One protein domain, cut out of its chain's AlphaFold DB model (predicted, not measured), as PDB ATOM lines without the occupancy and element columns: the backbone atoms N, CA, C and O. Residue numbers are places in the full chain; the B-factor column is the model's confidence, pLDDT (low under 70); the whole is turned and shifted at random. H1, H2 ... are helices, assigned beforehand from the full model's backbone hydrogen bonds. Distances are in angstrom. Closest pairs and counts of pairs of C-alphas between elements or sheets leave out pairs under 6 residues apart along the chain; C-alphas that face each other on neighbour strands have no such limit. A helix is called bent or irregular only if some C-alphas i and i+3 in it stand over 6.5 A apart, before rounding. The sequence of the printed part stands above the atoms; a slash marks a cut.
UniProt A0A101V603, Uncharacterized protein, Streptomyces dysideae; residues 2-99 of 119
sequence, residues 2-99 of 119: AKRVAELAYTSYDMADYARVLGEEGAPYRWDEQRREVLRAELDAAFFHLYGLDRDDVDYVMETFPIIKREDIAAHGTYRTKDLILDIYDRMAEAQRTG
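AT A GLANCE: This is residues 2 to 99 of the 119 residues of an uncharacterized protein of Streptomyces dysideae (UniProt A0A101V603). Two long helices, H3 and H6, cross as an X; H1 packs on H3 on the side away from H6, with H2 beyond it, while H4 packs along H6 and H5 lies across the end where H6 begins. The printed part has 98 residues, with six named helices in the order H1 to H6 and no named strand: all helix. The whole is flat, spanning 40 by 38 by 19 A, and only just loose, close to compact, with a radius of gyration of the C-alphas of 15.6 A.

HOW THE PARTS SIT: Start at H1, residues 2 to 9, and H2, residues 13 to 21: this helical hairpin only just touches, with 3 pairs of C-alphas within 8 A, the closest Ala 6 and Ala 19 at 6.6 A. H3, residues 33 to 51, touches H1 with residues 36 to 43 alone, closest at the C-alphas of Arg 4 and Leu 39, 5.8 A, but is apart from H2. H6, residues 80 to 98, is the hub: it touches H3 at a steep tilt of 51 degrees, the same way, closest at C-alphas 45 and 89, 4.8 A. H4, residues 55 to 63, touches H6 at a shallow tilt of 18 degrees, opposite ways, closest at C-alphas 62 and 82, 6.1 A. H5, residues 66 to 76, is about perpendicular to H6, at 81 degrees, and touches its residues 80 to 81 alone, closest at C-alphas 72 and 80, 6.2 A. Helix packing is part aligned, part crossed. Every O i to N i+4 pair is within hydrogen-bond range in H1, H3, H4, H5 and H6; in H2, 3 of 5.

IN THESE COORDINATES: Find C-alpha 2 at (-17.709, -182.583, 17.406), where H1 begins. H2 is irregular: C-alphas 14 and 17 are 7.6 A apart. H3 runs 26.7 A from C-alpha 33, and H6 runs 26.9 A to C-alpha 98 at (-17.424, -183.995, -6.353).

THE WHOLE: The C-alphas farthest apart, Asp 14 and Thr 98, are 42.2 A apart. Look at residues 22 to 32 for the long link, H2 to H3; the other links are tight. The printed part has no cut, and no printed residue is under 70 in pLDDT.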
ATOM      1  N   ALA A   2     -18.022-182.883  15.995       85.94
ATOM      2  CA  ALA A   2     -17.709-182.583  17.406       85.94
ATOM      3  C   ALA A   2     -17.430-181.098  17.724       85.94
ATOM      4  O   ALA A   2     -18.006-180.568  18.664       85.94
ATOM      5  N   LYS A   3     -16.644-180.397  16.893       91.50
ATOM      6  CA  LYS A   3     -16.336-178.966  17.088       91.50
ATOM      7  C   LYS A   3     -17.558-178.038  17.055       91.50
ATOM      8  O   LYS A   3     -17.616-177.097  17.833       91.50
ATOM      9  N   ARG A   4     -18.556-178.327  16.211       93.94
ATOM     10  CA  ARG A   4     -19.801-177.538  16.119       93.94
ATOM     11  C   ARG A   4     -20.657-177.706  17.371       93.94
ATOM     12  O   ARG A   4     -21.138-176.729  17.929       93.94
ATOM     13  N   VAL A   5     -20.799-178.951  17.828       91.94
ATOM     14  CA  VAL A   5     -21.543-179.290  19.051       91.94
ATOM     15  C   VAL A   5     -20.865-178.685  20.274       91.94
ATOM     16  O   VAL A   5     -21.530-178.077  21.106       91.94
ATOM     17  N   ALA A   6     -19.540-178.807  20.358       91.56
ATOM     18  CA  ALA A   6     -18.772-178.260  21.462       91.56
ATOM     19  C   ALA A   6     -18.919-176.735  21.552       91.56
ATOM     20  O   ALA A   6     -19.155-176.212  22.636       91.56
ATOM     21  N   GLU A   7     -18.873-176.034  20.418       93.62
ATOM     22  CA  GLU A   7     -19.089-174.588  20.363       93.62
ATOM     23  C   GLU A   7     -20.528-174.170  20.716       93.62
ATOM     24  O   GLU A   7     -20.739-173.176  21.410       93.62
ATOM     25  N   LEU A   8     -21.531-174.954  20.313       93.31
ATOM     26  CA  LEU A   8     -22.926-174.698  20.679       93.31
ATOM     27  C   LEU A   8     -23.217-174.941  22.165       93.31
ATOM     28  O   LEU A   8     -24.056-174.239  22.738       93.31
ATOM     29  N   ALA A   9     -22.569-175.937  22.766       91.44
ATOM     30  CA  ALA A   9     -22.827-176.361  24.134       91.44
ATOM     31  C   ALA A   9     -21.968-175.602  25.156       91.44
ATOM     32  O   ALA A   9     -22.491-175.153  26.169       91.44
ATOM     33  N   TYR A  10     -20.669-175.411  24.909       92.69
ATOM     34  CA  TYR A  10     -19.741-174.859  25.900       92.69
ATOM     35  C   TYR A  10     -19.806-173.323  25.990       92.69
ATOM     36  O   TYR A  10     -18.922-172.619  25.508       92.69
ATOM     37  N   THR A  11     -20.853-172.799  26.631       91.94
ATOM     38  CA  THR A  11     -21.130-171.346  26.730       91.94
ATOM     39  C   THR A  11     -20.948-170.752  28.134       91.94
ATOM     40  O   THR A  11     -20.950-169.535  28.295       91.94
ATOM     41  N   SER A  12     -20.738-171.586  29.159       91.75
ATOM     42  CA  SER A  12     -20.450-171.170  30.544       91.75
ATOM     43  C   SER A  12     -19.327-172.013  31.152       91.75
ATOM     44  O   SER A  12     -19.134-173.168  30.768       91.75
ATOM     45  N   TYR A  13     -18.609-171.460  32.138       89.44
ATOM     46  CA  TYR A  13     -17.588-172.188  32.905       89.44
ATOM     47  C   TYR A  13     -18.170-173.373  33.671       89.44
ATOM     48  O   TYR A  13     -17.463-174.351  33.888       89.44
ATOM     49  N   ASP A  14     -19.456-173.328  34.020       89.56
ATOM     50  CA  ASP A  14     -20.137-174.443  34.690       89.56
ATOM     51  C   ASP A  14     -20.200-175.693  33.796       89.56
ATOM     52  O   ASP A  14     -20.364-176.810  34.277       89.56
ATOM     53  N   MET A  15     -20.017-175.524  32.482       88.88
ATOM     54  CA  MET A  15     -19.954-176.610  31.505       88.88
ATOM     55  C   MET A  15     -18.518-177.064  31.200       88.88
ATOM     56  O   MET A  15     -18.318-177.857  30.281       88.88
ATOM     57  N   ALA A  16     -17.512-176.588  31.944       87.12
ATOM     58  CA  ALA A  16     -16.106-176.898  31.679       87.12
ATOM     59  C   ALA A  16     -15.798-178.402  31.745       87.12
ATOM     60  O   ALA A  16     -15.038-178.903  30.919       87.12
ATOM     61  N   ASP A  17     -16.409-179.142  32.674       87.88
ATOM     62  CA  ASP A  17     -16.195-180.592  32.770       87.88
ATOM     63  C   ASP A  17     -16.754-181.334  31.549       87.88
ATOM     64  O   ASP A  17     -16.092-182.218  31.008       87.88
ATOM     65  N   TYR A  18     -17.921-180.918  31.046       85.25
ATOM     66  CA  TYR A  18     -18.491-181.430  29.797       85.25
ATOM     67  C   TYR A  18     -17.605-181.088  28.588       85.25
ATOM     68  O   TYR A  18     -17.318-181.947  27.755       85.25
ATOM     69  N   ALA A  19     -17.120-179.847  28.515       86.31
ATOM     70  CA  ALA A  19     -16.243-179.391  27.443       86.31
ATOM     71  C   ALA A  19     -14.923-180.178  27.406       86.31
ATOM     72  O   ALA A  19     -14.468-180.573  26.331       86.31
ATOM     73  N   ARG A  20     -14.358-180.498  28.578       86.69
ATOM     74  CA  ARG A  20     -13.137-181.304  28.694       86.69
ATOM     75  C   ARG A  20     -13.321-182.714  28.131       86.69
ATOM     76  O   ARG A  20     -12.426-183.214  27.461       86.69
ATOM     77  N   VAL A  21     -14.489-183.335  28.335       86.25
ATOM     78  CA  VAL A  21     -14.823-184.642  27.731       86.25
ATOM     79  C   VAL A  21     -14.853-184.565  26.199       86.25
ATOM     80  O   VAL A  21     -14.474-185.521  25.528       86.25
ATOM     81  N   LEU A  22     -15.244-183.421  25.635       82.94
ATOM     82  CA  LEU A  22     -15.219-183.169  24.191       82.94
ATOM     83  C   LEU A  22     -13.836-182.750  23.655       82.94
ATOM     84  O   LEU A  22     -13.708-182.473  22.461       82.94
ATOM     85  N   GLY A  23     -12.807-182.705  24.509       84.94
ATOM     86  CA  GLY A  23     -11.458-182.270  24.141       84.94
ATOM     87  C   GLY A  23     -11.351-180.766  23.881       84.94
ATOM     88  O   GLY A  23     -10.477-180.332  23.132       84.94
ATOM     89  N   GLU A  24     -12.263-179.967  24.439       84.69
ATOM     90  CA  GLU A  24     -12.155-178.512  24.417       84.69
ATOM     91  C   GLU A  24     -11.347-178.020  25.615       84.69
ATOM     92  O   GLU A  24     -11.706-178.236  26.774       84.69
ATOM     93  N   GLU A  25     -10.274-177.299  25.311       78.75
ATOM     94  CA  GLU A  25      -9.423-176.629  26.284       78.75
ATOM     95  C   GLU A  25      -9.562-175.113  26.092       78.75
ATOM     96  O   GLU A  25      -9.503-174.606  24.972       78.75
ATOM     97  N   GLY A  26      -9.790-174.377  27.181       85.88
ATOM     98  CA  GLY A  26      -9.898-172.916  27.166       85.88
ATOM     99  C   GLY A  26     -11.210-172.377  27.731       85.88
ATOM    100  O   GLY A  26     -12.025-173.110  28.290       85.88
ATOM    101  N   ALA A  27     -11.397-171.063  27.613       92.12
ATOM    102  CA  ALA A  27     -12.592-170.383  28.103       92.12
ATOM    103  C   ALA A  27     -13.847-170.759  27.281       92.12
ATOM    104  O   ALA A  27     -13.718-171.111  26.102       92.12
ATOM    105  N   PRO A  28     -15.054-170.665  27.868       93.06
ATOM    106  CA  PRO A  28     -16.304-170.910  27.157       93.06
ATOM    107  C   PRO A  28     -16.457-170.000  25.939       93.06
ATOM    108  O   PRO A  28     -15.950-168.872  25.916       93.06
ATOM    109  N   TYR A  29     -17.172-170.481  24.929       93.88
ATOM    110  CA  TYR A  29     -17.537-169.684  23.766       93.88
ATOM    111  C   TYR A  29     -18.537-168.602  24.153       93.88
ATOM    112  O   TYR A  29     -19.408-168.809  24.999       93.88
ATOM    113  N   ARG A  30     -18.416-167.438  23.518       94.44
ATOM    114  CA  ARG A  30     -19.393-166.363  23.678       94.44
ATOM    115  C   ARG A  30     -20.688-166.742  22.980       94.44
ATOM    116  O   ARG A  30     -20.682-167.344  21.909       94.44
ATOM    117  N   TRP A  31     -21.801-166.324  23.568       94.00
ATOM    118  CA  TRP A  31     -23.086-166.405  22.894       94.00
ATOM    119  C   TRP A  31     -23.114-165.450  21.693       94.00
ATOM    120  O   TRP A  31     -23.027-164.234  21.865       94.00
ATOM    121  N   ASP A  32     -23.231-166.014  20.494       94.44
ATOM    122  CA  ASP A  32     -23.335-165.297  19.222       94.44
ATOM    123  C   ASP A  32     -24.474-165.917  18.404       94.44
ATOM    124  O   ASP A  32     -24.379-167.058  17.953       94.44
ATOM    125  N   GLU A  33     -25.585-165.197  18.258       93.12
ATOM    126  CA  GLU A  33     -26.794-165.736  17.626       93.12
ATOM    127  C   GLU A  33     -26.584-166.093  16.156       93.12
ATOM    128  O   GLU A  33     -26.973-167.187  15.741       93.12
ATOM    129  N   GLN A  34     -25.915-165.222  15.394       92.75
ATOM    130  CA  GLN A  34     -25.675-165.422  13.963       92.75
ATOM    131  C   GLN A  34     -24.791-166.643  13.734       92.75
ATOM    132  O   GLN A  34     -25.079-167.504  12.903       92.75
ATOM    133  N   ARG A  35     -23.729-166.770  14.530       95.25
ATOM    134  CA  ARG A  35     -22.824-167.909  14.434       95.25
ATOM    135  C   ARG A  35     -23.505-169.218  14.835       95.25
ATOM    136  O   ARG A  35     -23.313-170.244  14.184       95.25
ATOM    137  N   ARG A  36     -24.342-169.191  15.876       95.25
ATOM    138  CA  ARG A  36     -25.111-170.359  16.342       95.25
ATOM    139  C   ARG A  36     -26.185-170.800  15.354       95.25
ATOM    140  O   ARG A  36     -26.516-171.982  15.327       95.25
ATOM    141  N   GLU A  37     -26.765-169.876  14.596       95.12
ATOM    142  CA  GLU A  37     -27.704-170.171  13.507       95.12
ATOM    143  C   GLU A  37     -27.029-171.062  12.456       95.12
ATOM    144  O   GLU A  37     -27.500-172.167  12.196       95.12
ATOM    145  N   VAL A  38     -25.852-170.658  11.967       96.56
ATOM    146  CA  VAL A  38     -25.089-171.434  10.977       96.56
ATOM    147  C   VAL A  38     -24.602-172.765  11.552       96.56
ATOM    148  O   VAL A  38     -24.738-173.794  10.898       96.56
ATOM    149  N   LEU A  39     -24.073-172.787  12.784       96.62
ATOM    150  CA  LEU A  39     -23.625-174.035  13.421       96.62
ATOM    151  C   LEU A  39     -24.749-175.072  13.534       96.62
ATOM    152  O   LEU A  39     -24.493-176.261  13.342       96.62
ATOM    153  N   ARG A  40     -25.971-174.633  13.868       96.56
ATOM    154  CA  ARG A  40     -27.151-175.504  13.931       96.56
ATOM    155  C   ARG A  40     -27.561-175.969  12.543       96.56
ATOM    156  O   ARG A  40     -27.656-177.171  12.343       96.56
ATOM    157  N   ALA A  41     -27.658-175.056  11.579       97.06
ATOM    158  CA  ALA A  41     -28.034-175.405  10.215       97.06
ATOM    159  C   ALA A  41     -27.054-176.403   9.566       97.06
ATOM    160  O   ALA A  41     -27.474-177.334   8.885       97.06
ATOM    161  N   GLU A  42     -25.751-176.281   9.842       97.12
ATOM    162  CA  GLU A  42     -24.748-177.262   9.409       97.12
ATOM    163  C   GLU A  42     -24.893-178.628  10.081       97.12
ATOM    164  O   GLU A  42     -24.537-179.640   9.479       97.12
ATOM    165  N   LEU A  43     -25.379-178.682  11.322       97.38
ATOM    166  CA  LEU A  43     -25.688-179.953  11.972       97.38
ATOM    167  C   LEU A  43     -26.960-180.555  11.381       97.38
ATOM    168  O   LEU A  43     -26.916-181.714  10.984       97.38
ATOM    169  N   ASP A  44     -28.037-179.780  11.264       97.00
ATOM    170  CA  ASP A  44     -29.322-180.232  10.724       97.00
ATOM    171  C   ASP A  44     -29.151-180.803   9.309       97.00
ATOM    172  O   ASP A  44     -29.472-181.966   9.069       97.00
ATOM    173  N   ALA A  45     -28.516-180.049   8.403       97.31
ATOM    174  CA  ALA A  45     -28.205-180.500   7.045       97.31
ATOM    175  C   ALA A  45     -27.379-181.796   7.021       97.31
ATOM    176  O   ALA A  45     -27.671-182.720   6.259       97.31
ATOM    177  N   ALA A  46     -26.361-181.898   7.878       96.75
ATOM    178  CA  ALA A  46     -25.525-183.088   7.931       96.75
ATOM    179  C   ALA A  46     -26.264-184.306   8.520       96.75
ATOM    180  O   ALA A  46     -25.998-185.432   8.102       96.75
ATOM    181  N   PHE A  47     -27.198-184.103   9.455       97.25
ATOM    182  CA  PHE A  47     -28.069-185.167   9.958       97.25
ATOM    183  C   PHE A  47     -29.089-185.610   8.910       97.25
ATOM    184  O   PHE A  47     -29.317-186.809   8.785       97.25
ATOM    185  N   PHE A  48     -29.642-184.699   8.110       97.56
ATOM    186  CA  PHE A  48     -30.517-185.073   6.998       97.56
ATOM    187  C   PHE A  48     -29.810-185.970   5.979       97.56
ATOM    188  O   PHE A  48     -30.341-187.022   5.624       97.56
ATOM    189  N   HIS A  49     -28.573-185.625   5.605       96.81
ATOM    190  CA  HIS A  49     -27.715-186.497   4.794       96.81
ATOM    191  C   HIS A  49     -27.453-187.847   5.468       96.81
ATOM    192  O   HIS A  49     -27.552-188.889   4.825       96.81
ATOM    193  N   LEU A  50     -27.145-187.853   6.769       96.69
ATOM    194  CA  LEU A  50     -26.880-189.083   7.524       96.69
ATOM    195  C   LEU A  50     -28.099-190.014   7.587       96.69
ATOM    196  O   LEU A  50     -27.943-191.232   7.534       96.69
ATOM    197  N   TYR A  51     -29.298-189.447   7.709       96.56
ATOM    198  CA  TYR A  51     -30.551-190.196   7.723       96.56
ATOM    199  C   TYR A  51     -31.053-190.562   6.322       96.56
ATOM    200  O   TYR A  51     -32.024-191.306   6.213       96.56
ATOM    201  N   GLY A  52     -30.377-190.103   5.264       95.94
ATOM    202  CA  GLY A  52     -30.702-190.442   3.883       95.94
ATOM    203  C   GLY A  52     -31.969-189.771   3.362       95.94
ATOM    204  O   GLY A  52     -32.590-190.313   2.452       95.94
ATOM    205  N   LEU A  53     -32.360-188.628   3.936       97.44
ATOM    206  CA  LEU A  53     -33.461-187.830   3.400       97.44
ATOM    207  C   LEU A  53     -32.995-187.150   2.121       97.44
ATOM    208  O   LEU A  53     -31.887-186.601   2.082       97.44
ATOM    209  N   ASP A  54     -33.846-187.165   1.102       96.69
ATOM    210  CA  ASP A  54     -33.619-186.365  -0.089       96.69
ATOM    211  C   ASP A  54     -33.975-184.889   0.153       96.69
ATOM    212  O   ASP A  54     -34.489-184.485   1.198       96.69
ATOM    213  N   ARG A  55     -33.648-184.047  -0.821       97.19
ATOM    214  CA  ARG A  55     -33.804-182.599  -0.713       97.19
ATOM    215  C   ARG A  55     -35.267-182.147  -0.575       97.19
ATOM    216  O   ARG A  55     -35.509-181.097   0.030       97.19
ATOM    217  N   ASP A  56     -36.219-182.900  -1.116       97.25
ATOM    218  CA  ASP A  56     -37.647-182.576  -1.040       97.25
ATOM    219  C   ASP A  56     -38.230-183.035   0.304       97.25
ATOM    220  O   ASP A  56     -39.009-182.308   0.924       97.25
ATOM    221  N   ASP A  57     -37.771-184.176   0.822       97.38
ATOM    222  CA  ASP A  57     -38.076-184.648   2.172       97.38
ATOM    223  C   ASP A  57     -37.588-183.655   3.232       97.38
ATOM    224  O   ASP A  57     -38.308-183.361   4.187       97.38
ATOM    225  N   VAL A  58     -36.381-183.098   3.072       97.12
ATOM    226  CA  VAL A  58     -35.866-182.062   3.983       97.12
ATOM    227  C   VAL A  58     -36.737-180.809   3.943       97.12
ATOM    228  O   VAL A  58     -37.080-180.273   4.998       97.12
ATOM    229  N   ASP A  59     -37.127-180.352   2.748       96.81
ATOM    230  CA  ASP A  59     -38.025-179.203   2.599       96.81
ATOM    231  C   ASP A  59     -39.352-179.445   3.331       96.81
ATOM    232  O   ASP A  59     -39.787-178.615   4.134       96.81
ATOM    233  N   TYR A  60     -39.940-180.627   3.134       96.62
ATOM    234  CA  TYR A  60     -41.169-181.035   3.799       96.62
ATOM    235  C   TYR A  60     -41.017-181.114   5.324       96.62
ATOM    236  O   TYR A  60     -41.864-180.596   6.055       96.62
ATOM    237  N   VAL A  61     -39.932-181.707   5.833       96.31
ATOM    238  CA  VAL A  61     -39.654-181.764   7.276       96.31
ATOM    239  C   VAL A  61     -39.577-180.359   7.868       96.31
ATOM    240  O   VAL A  61     -40.180-180.105   8.913       96.31
ATOM    241  N   MET A  62     -38.911-179.420   7.196       95.94
ATOM    242  CA  MET A  62     -38.809-178.038   7.672       95.94
ATOM    243  C   MET A  62     -40.166-177.320   7.726       95.94
ATOM    244  O   MET A  62     -40.375-176.463   8.592       95.94
ATOM    245  N   GLU A  63     -41.120-177.695   6.873       95.94
ATOM    246  CA  GLU A  63     -42.497-177.184   6.910       95.94
ATOM    247  C   GLU A  63     -43.300-177.678   8.130       95.94
ATOM    248  O   GLU A  63     -44.291-177.050   8.512       95.94
ATOM    249  N   THR A  64     -42.856-178.738   8.816       96.38
ATOM    250  CA  THR A  64     -43.522-179.265  10.026       96.38
ATOM    251  C   THR A  64     -43.260-178.453  11.303       96.38
ATOM    252  O   THR A  64     -43.852-178.744  12.345       96.38
ATOM    253  N   PHE A  65     -42.437-177.397  11.238       94.50
ATOM    254  CA  PHE A  65     -42.105-176.508  12.361       94.50
ATOM    255  C   PHE A  65     -42.798-175.130  12.243       94.50
ATOM    256  O   PHE A  65     -42.148-174.117  11.969       94.50
ATOM    257  N   PRO A  66     -44.123-175.029  12.487       93.38
ATOM    258  CA  PRO A  66     -44.894-173.812  12.217       93.38
ATOM    259  C   PRO A  66     -44.512-172.621  13.104       93.38
ATOM    260  O   PRO A  66     -44.678-171.472  12.696       93.38
ATOM    261  N   ILE A  67     -44.014-172.876  14.320       96.38
ATOM    262  CA  ILE A  67     -43.611-171.815  15.254       96.38
ATOM    263  C   ILE A  67     -42.367-171.099  14.722       96.38
ATOM    264  O   ILE A  67     -42.408-169.881  14.565       96.38
ATOM    265  N   ILE A  68     -41.326-171.858  14.360       93.69
ATOM    266  CA  ILE A  68     -40.071-171.321  13.812       93.69
ATOM    267  C   ILE A  68     -40.359-170.557  12.519       93.69
ATOM    268  O   ILE A  68     -39.967-169.402  12.385       93.69
ATOM    269  N   LYS A  69     -41.141-171.150  11.607       94.56
ATOM    270  CA  LYS A  69     -41.553-170.493  10.360       94.56
ATOM    271  C   LYS A  69     -42.213-169.136  10.600       94.56
ATOM    272  O   LYS A  69     -41.901-168.163   9.919       94.56
ATOM    273  N   ARG A  70     -43.147-169.060  11.553       95.94
ATOM    274  CA  ARG A  70     -43.850-167.811  11.874       95.94
ATOM    275  C   ARG A  70     -42.907-166.765  12.468       95.94
ATOM    276  O   ARG A  70     -43.037-165.594  12.124       95.94
ATOM    277  N   GLU A  71     -42.008-167.169  13.361       95.06
ATOM    278  CA  GLU A  71     -41.029-166.275  13.991       95.06
ATOM    279  C   GLU A  71     -40.042-165.712  12.964       95.06
ATOM    280  O   GLU A  71     -39.870-164.495  12.899       95.06
ATOM    281  N   ASP A  72     -39.502-166.559  12.088       94.25
ATOM    282  CA  ASP A  72     -38.608-166.145  11.006       94.25
ATOM    283  C   ASP A  72     -39.295-165.183  10.032       94.25
ATOM    284  O   ASP A  72     -38.751-164.126   9.717       94.25
ATOM    285  N   ILE A  73     -40.521-165.492   9.595       95.62
ATOM    286  CA  ILE A  73     -41.274-164.602   8.698       95.62
ATOM    287  C   ILE A  73     -41.571-163.265   9.384       95.62
ATOM    288  O   ILE A  73     -41.483-162.219   8.743       95.62
ATOM    289  N   ALA A  74     -41.896-163.264  10.678       96.19
ATOM    290  CA  ALA A  74     -42.140-162.027  11.414       96.19
ATOM    291  C   ALA A  74     -40.865-161.178  11.576       96.19
ATOM    292  O   ALA A  74     -40.942-159.953  11.498       96.19
ATOM    293  N   ALA A  75     -39.708-161.810  11.788       93.44
ATOM    294  CA  ALA A  75     -38.435-161.125  12.008       93.44
ATOM    295  C   ALA A  75     -37.725-160.711  10.705       93.44
ATOM    296  O   ALA A  75     -37.032-159.693  10.671       93.44
ATOM    297  N   HIS A  76     -37.874-161.500   9.640       92.12
ATOM    298  CA  HIS A  76     -37.051-161.415   8.430       92.12
ATOM    299  C   HIS A  76     -37.853-161.387   7.123       92.12
ATOM    300  O   HIS A  76     -37.286-161.119   6.067       92.12
ATOM    301  N   GLY A  77     -39.163-161.648   7.164       93.81
ATOM    302  CA  GLY A  77     -40.031-161.697   5.982       93.81
ATOM    303  C   GLY A  77     -39.945-162.997   5.176       93.81
ATOM    304  O   GLY A  77     -40.759-163.204   4.277       93.81
ATOM    305  N   THR A  78     -39.009-163.891   5.502       93.81
ATOM    306  CA  THR A  78     -38.806-165.190   4.843       93.81
ATOM    307  C   THR A  78     -38.560-166.287   5.876       93.81
ATOM    308  O   THR A  78     -38.262-165.994   7.032       93.81
ATOM    309  N   TYR A  79     -38.667-167.558   5.475       95.06
ATOM    310  CA  TYR A  79     -38.333-168.689   6.346       95.06
ATOM    311  C   TYR A  79     -36.821-168.965   6.315       95.06
ATOM    312  O   TYR A  79     -36.362-170.010   5.854       95.06
ATOM    313  N   ARG A  80     -36.047-167.991   6.803       94.56
ATOM    314  CA  ARG A  80     -34.585-167.941   6.683       94.56
ATOM    315  C   ARG A  80     -33.880-169.190   7.220       94.56
ATOM    316  O   ARG A  80     -32.920-169.637   6.598       94.56
ATOM    317  N   THR A  81     -34.355-169.774   8.320       95.25
ATOM    318  CA  THR A  81     -33.793-171.008   8.887       95.25
ATOM    319  C   THR A  81     -33.898-172.165   7.896       95.25
ATOM    320  O   THR A  81     -32.917-172.874   7.679       95.25
ATOM    321  N   LYS A  82     -35.063-172.334   7.250       96.62
ATOM    322  CA  LYS A  82     -35.247-173.348   6.203       96.62
ATOM    323  C   LYS A  82     -34.315-173.073   5.028       96.62
ATOM    324  O   LYS A  82     -33.580-173.969   4.629       96.62
ATOM    325  N   ASP A  83     -34.312-171.844   4.520       96.81
ATOM    326  CA  ASP A  83     -33.492-171.468   3.362       96.81
ATOM    327  C   ASP A  83     -31.997-171.737   3.616       96.81
ATOM    328  O   ASP A  83     -31.307-172.282   2.757       96.81
ATOM    329  N   LEU A  84     -31.505-171.430   4.822       97.38
ATOM    330  CA  LEU A  84     -30.120-171.677   5.228       97.38
ATOM    331  C   LEU A  84     -29.792-173.173   5.333       97.38
ATOM    332  O   LEU A  84     -28.737-173.603   4.867       97.38
ATOM    333  N   ILE A  85     -30.673-173.969   5.944       97.81
ATOM    334  CA  ILE A  85     -30.496-175.424   6.056       97.81
ATOM    335  C   ILE A  85     -30.449-176.064   4.669       97.81
ATOM    336  O   ILE A  85     -29.576-176.894   4.414       97.81
ATOM    337  N   LEU A  86     -31.349-175.663   3.772       98.00
ATOM    338  CA  LEU A  86     -31.402-176.180   2.409       98.00
ATOM    339  C   LEU A  86     -30.167-175.776   1.588       98.00
ATOM    340  O   LEU A  86     -29.588-176.635   0.931       98.00
ATOM    341  N   ASP A  87     -29.698-174.525   1.687       98.06
ATOM    342  CA  ASP A  87     -28.452-174.085   1.033       98.06
ATOM    343  C   ASP A  87     -27.246-174.915   1.501       98.06
ATOM    344  O   ASP A  87     -26.450-175.402   0.696       98.06
ATOM    345  N   ILE A  88     -27.117-175.133   2.813       98.12
ATOM    346  CA  ILE A  88     -26.028-175.944   3.365       98.12
ATOM    347  C   ILE A  88     -26.166-177.414   2.951       98.12
ATOM    348  O   ILE A  88     -25.160-178.046   2.614       98.12
ATOM    349  N   TYR A  89     -27.384-177.958   2.946       98.12
ATOM    350  CA  TYR A  89     -27.654-179.314   2.476       98.12
ATOM    351  C   TYR A  89     -27.198-179.489   1.024       98.12
ATOM    352  O   TYR A  89     -26.476-180.446   0.730       98.12
ATOM    353  N   ASP A  90     -27.540-178.545   0.145       98.00
ATOM    354  CA  ASP A  90     -27.180-178.575  -1.275       98.00
ATOM    355  C   ASP A  90     -25.653-178.479  -1.463       98.00
ATOM    356  O   ASP A  90     -25.060-179.239  -2.234       98.00
ATOM    357  N   ARG A  91     -24.968-177.633  -0.681       97.81
ATOM    358  CA  ARG A  91     -23.491-177.568  -0.661       97.81
ATOM    359  C   ARG A  91     -22.847-178.873  -0.198       97.81
ATOM    360  O   ARG A  91     -21.805-179.263  -0.727       97.81
ATOM    361  N   MET A  92     -23.424-179.545   0.798       97.31
ATOM    362  CA  MET A  92     -22.932-180.844   1.265       97.31
ATOM    363  C   MET A  92     -23.163-181.942   0.222       97.31
ATOM    364  O   MET A  92     -22.264-182.755   0.004       97.31
ATOM    365  N   ALA A  93     -24.312-181.934  -0.459       96.88
ATOM    366  CA  ALA A  93     -24.599-182.848  -1.562       96.88
ATOM    367  C   ALA A  93     -23.579-182.674  -2.702       96.88
ATOM    368  O   ALA A  93     -23.029-183.647  -3.217       96.88
ATOM    369  N   GLU A  94     -23.254-181.427  -3.045       97.19
ATOM    370  CA  GLU A  94     -22.248-181.102  -4.057       97.19
ATOM    371  C   GLU A  94     -20.835-181.556  -3.654       97.19
ATOM    372  O   GLU A  94     -20.105-182.146  -4.457       97.19
ATOM    373  N   ALA A  95     -20.456-181.332  -2.395       96.38
ATOM    374  CA  ALA A  95     -19.194-181.798  -1.826       96.38
ATOM    375  C   ALA A  95     -19.065-183.332  -1.918       96.38
ATOM    376  O   ALA A  95     -18.059-183.852  -2.405       96.38
ATOM    377  N   GLN A  96     -20.121-184.065  -1.545       93.94
ATOM    378  CA  GLN A  96     -20.173-185.523  -1.679       93.94
ATOM    379  C   GLN A  96     -20.054-185.971  -3.141       93.94
ATOM    380  O   GLN A  96     -19.268-186.867  -3.447       93.94
ATOM    381  N   ARG A  97     -20.787-185.324  -4.057       96.19
ATOM    382  CA  ARG A  97     -20.792-185.649  -5.492       96.19
ATOM    383  C   ARG A  97     -19.431-185.435  -6.155       96.19
ATOM    384  O   ARG A  97     -19.039-186.209  -7.024       96.19
ATOM    385  N   THR A  98     -18.727-184.372  -5.777       96.31
ATOM    386  CA  THR A  98     -17.424-183.995  -6.353       96.31
ATOM    387  C   THR A  98     -16.235-184.626  -5.631       96.31
ATOM    388  O   THR A  98     -15.108-184.525  -6.112       96.31
ATOM    389  N   GLY A  99     -16.461-185.267  -4.479       94.19
ATOM    390  CA  GLY A  99     -15.401-185.791  -3.616       94.19
ATOM    391  C   GLY A  99     -14.572-184.700  -2.931       94.19
ATOM    392  O   GLY A  99     -13.506-184.990  -2.387       94.19
TER     393      GLY A  99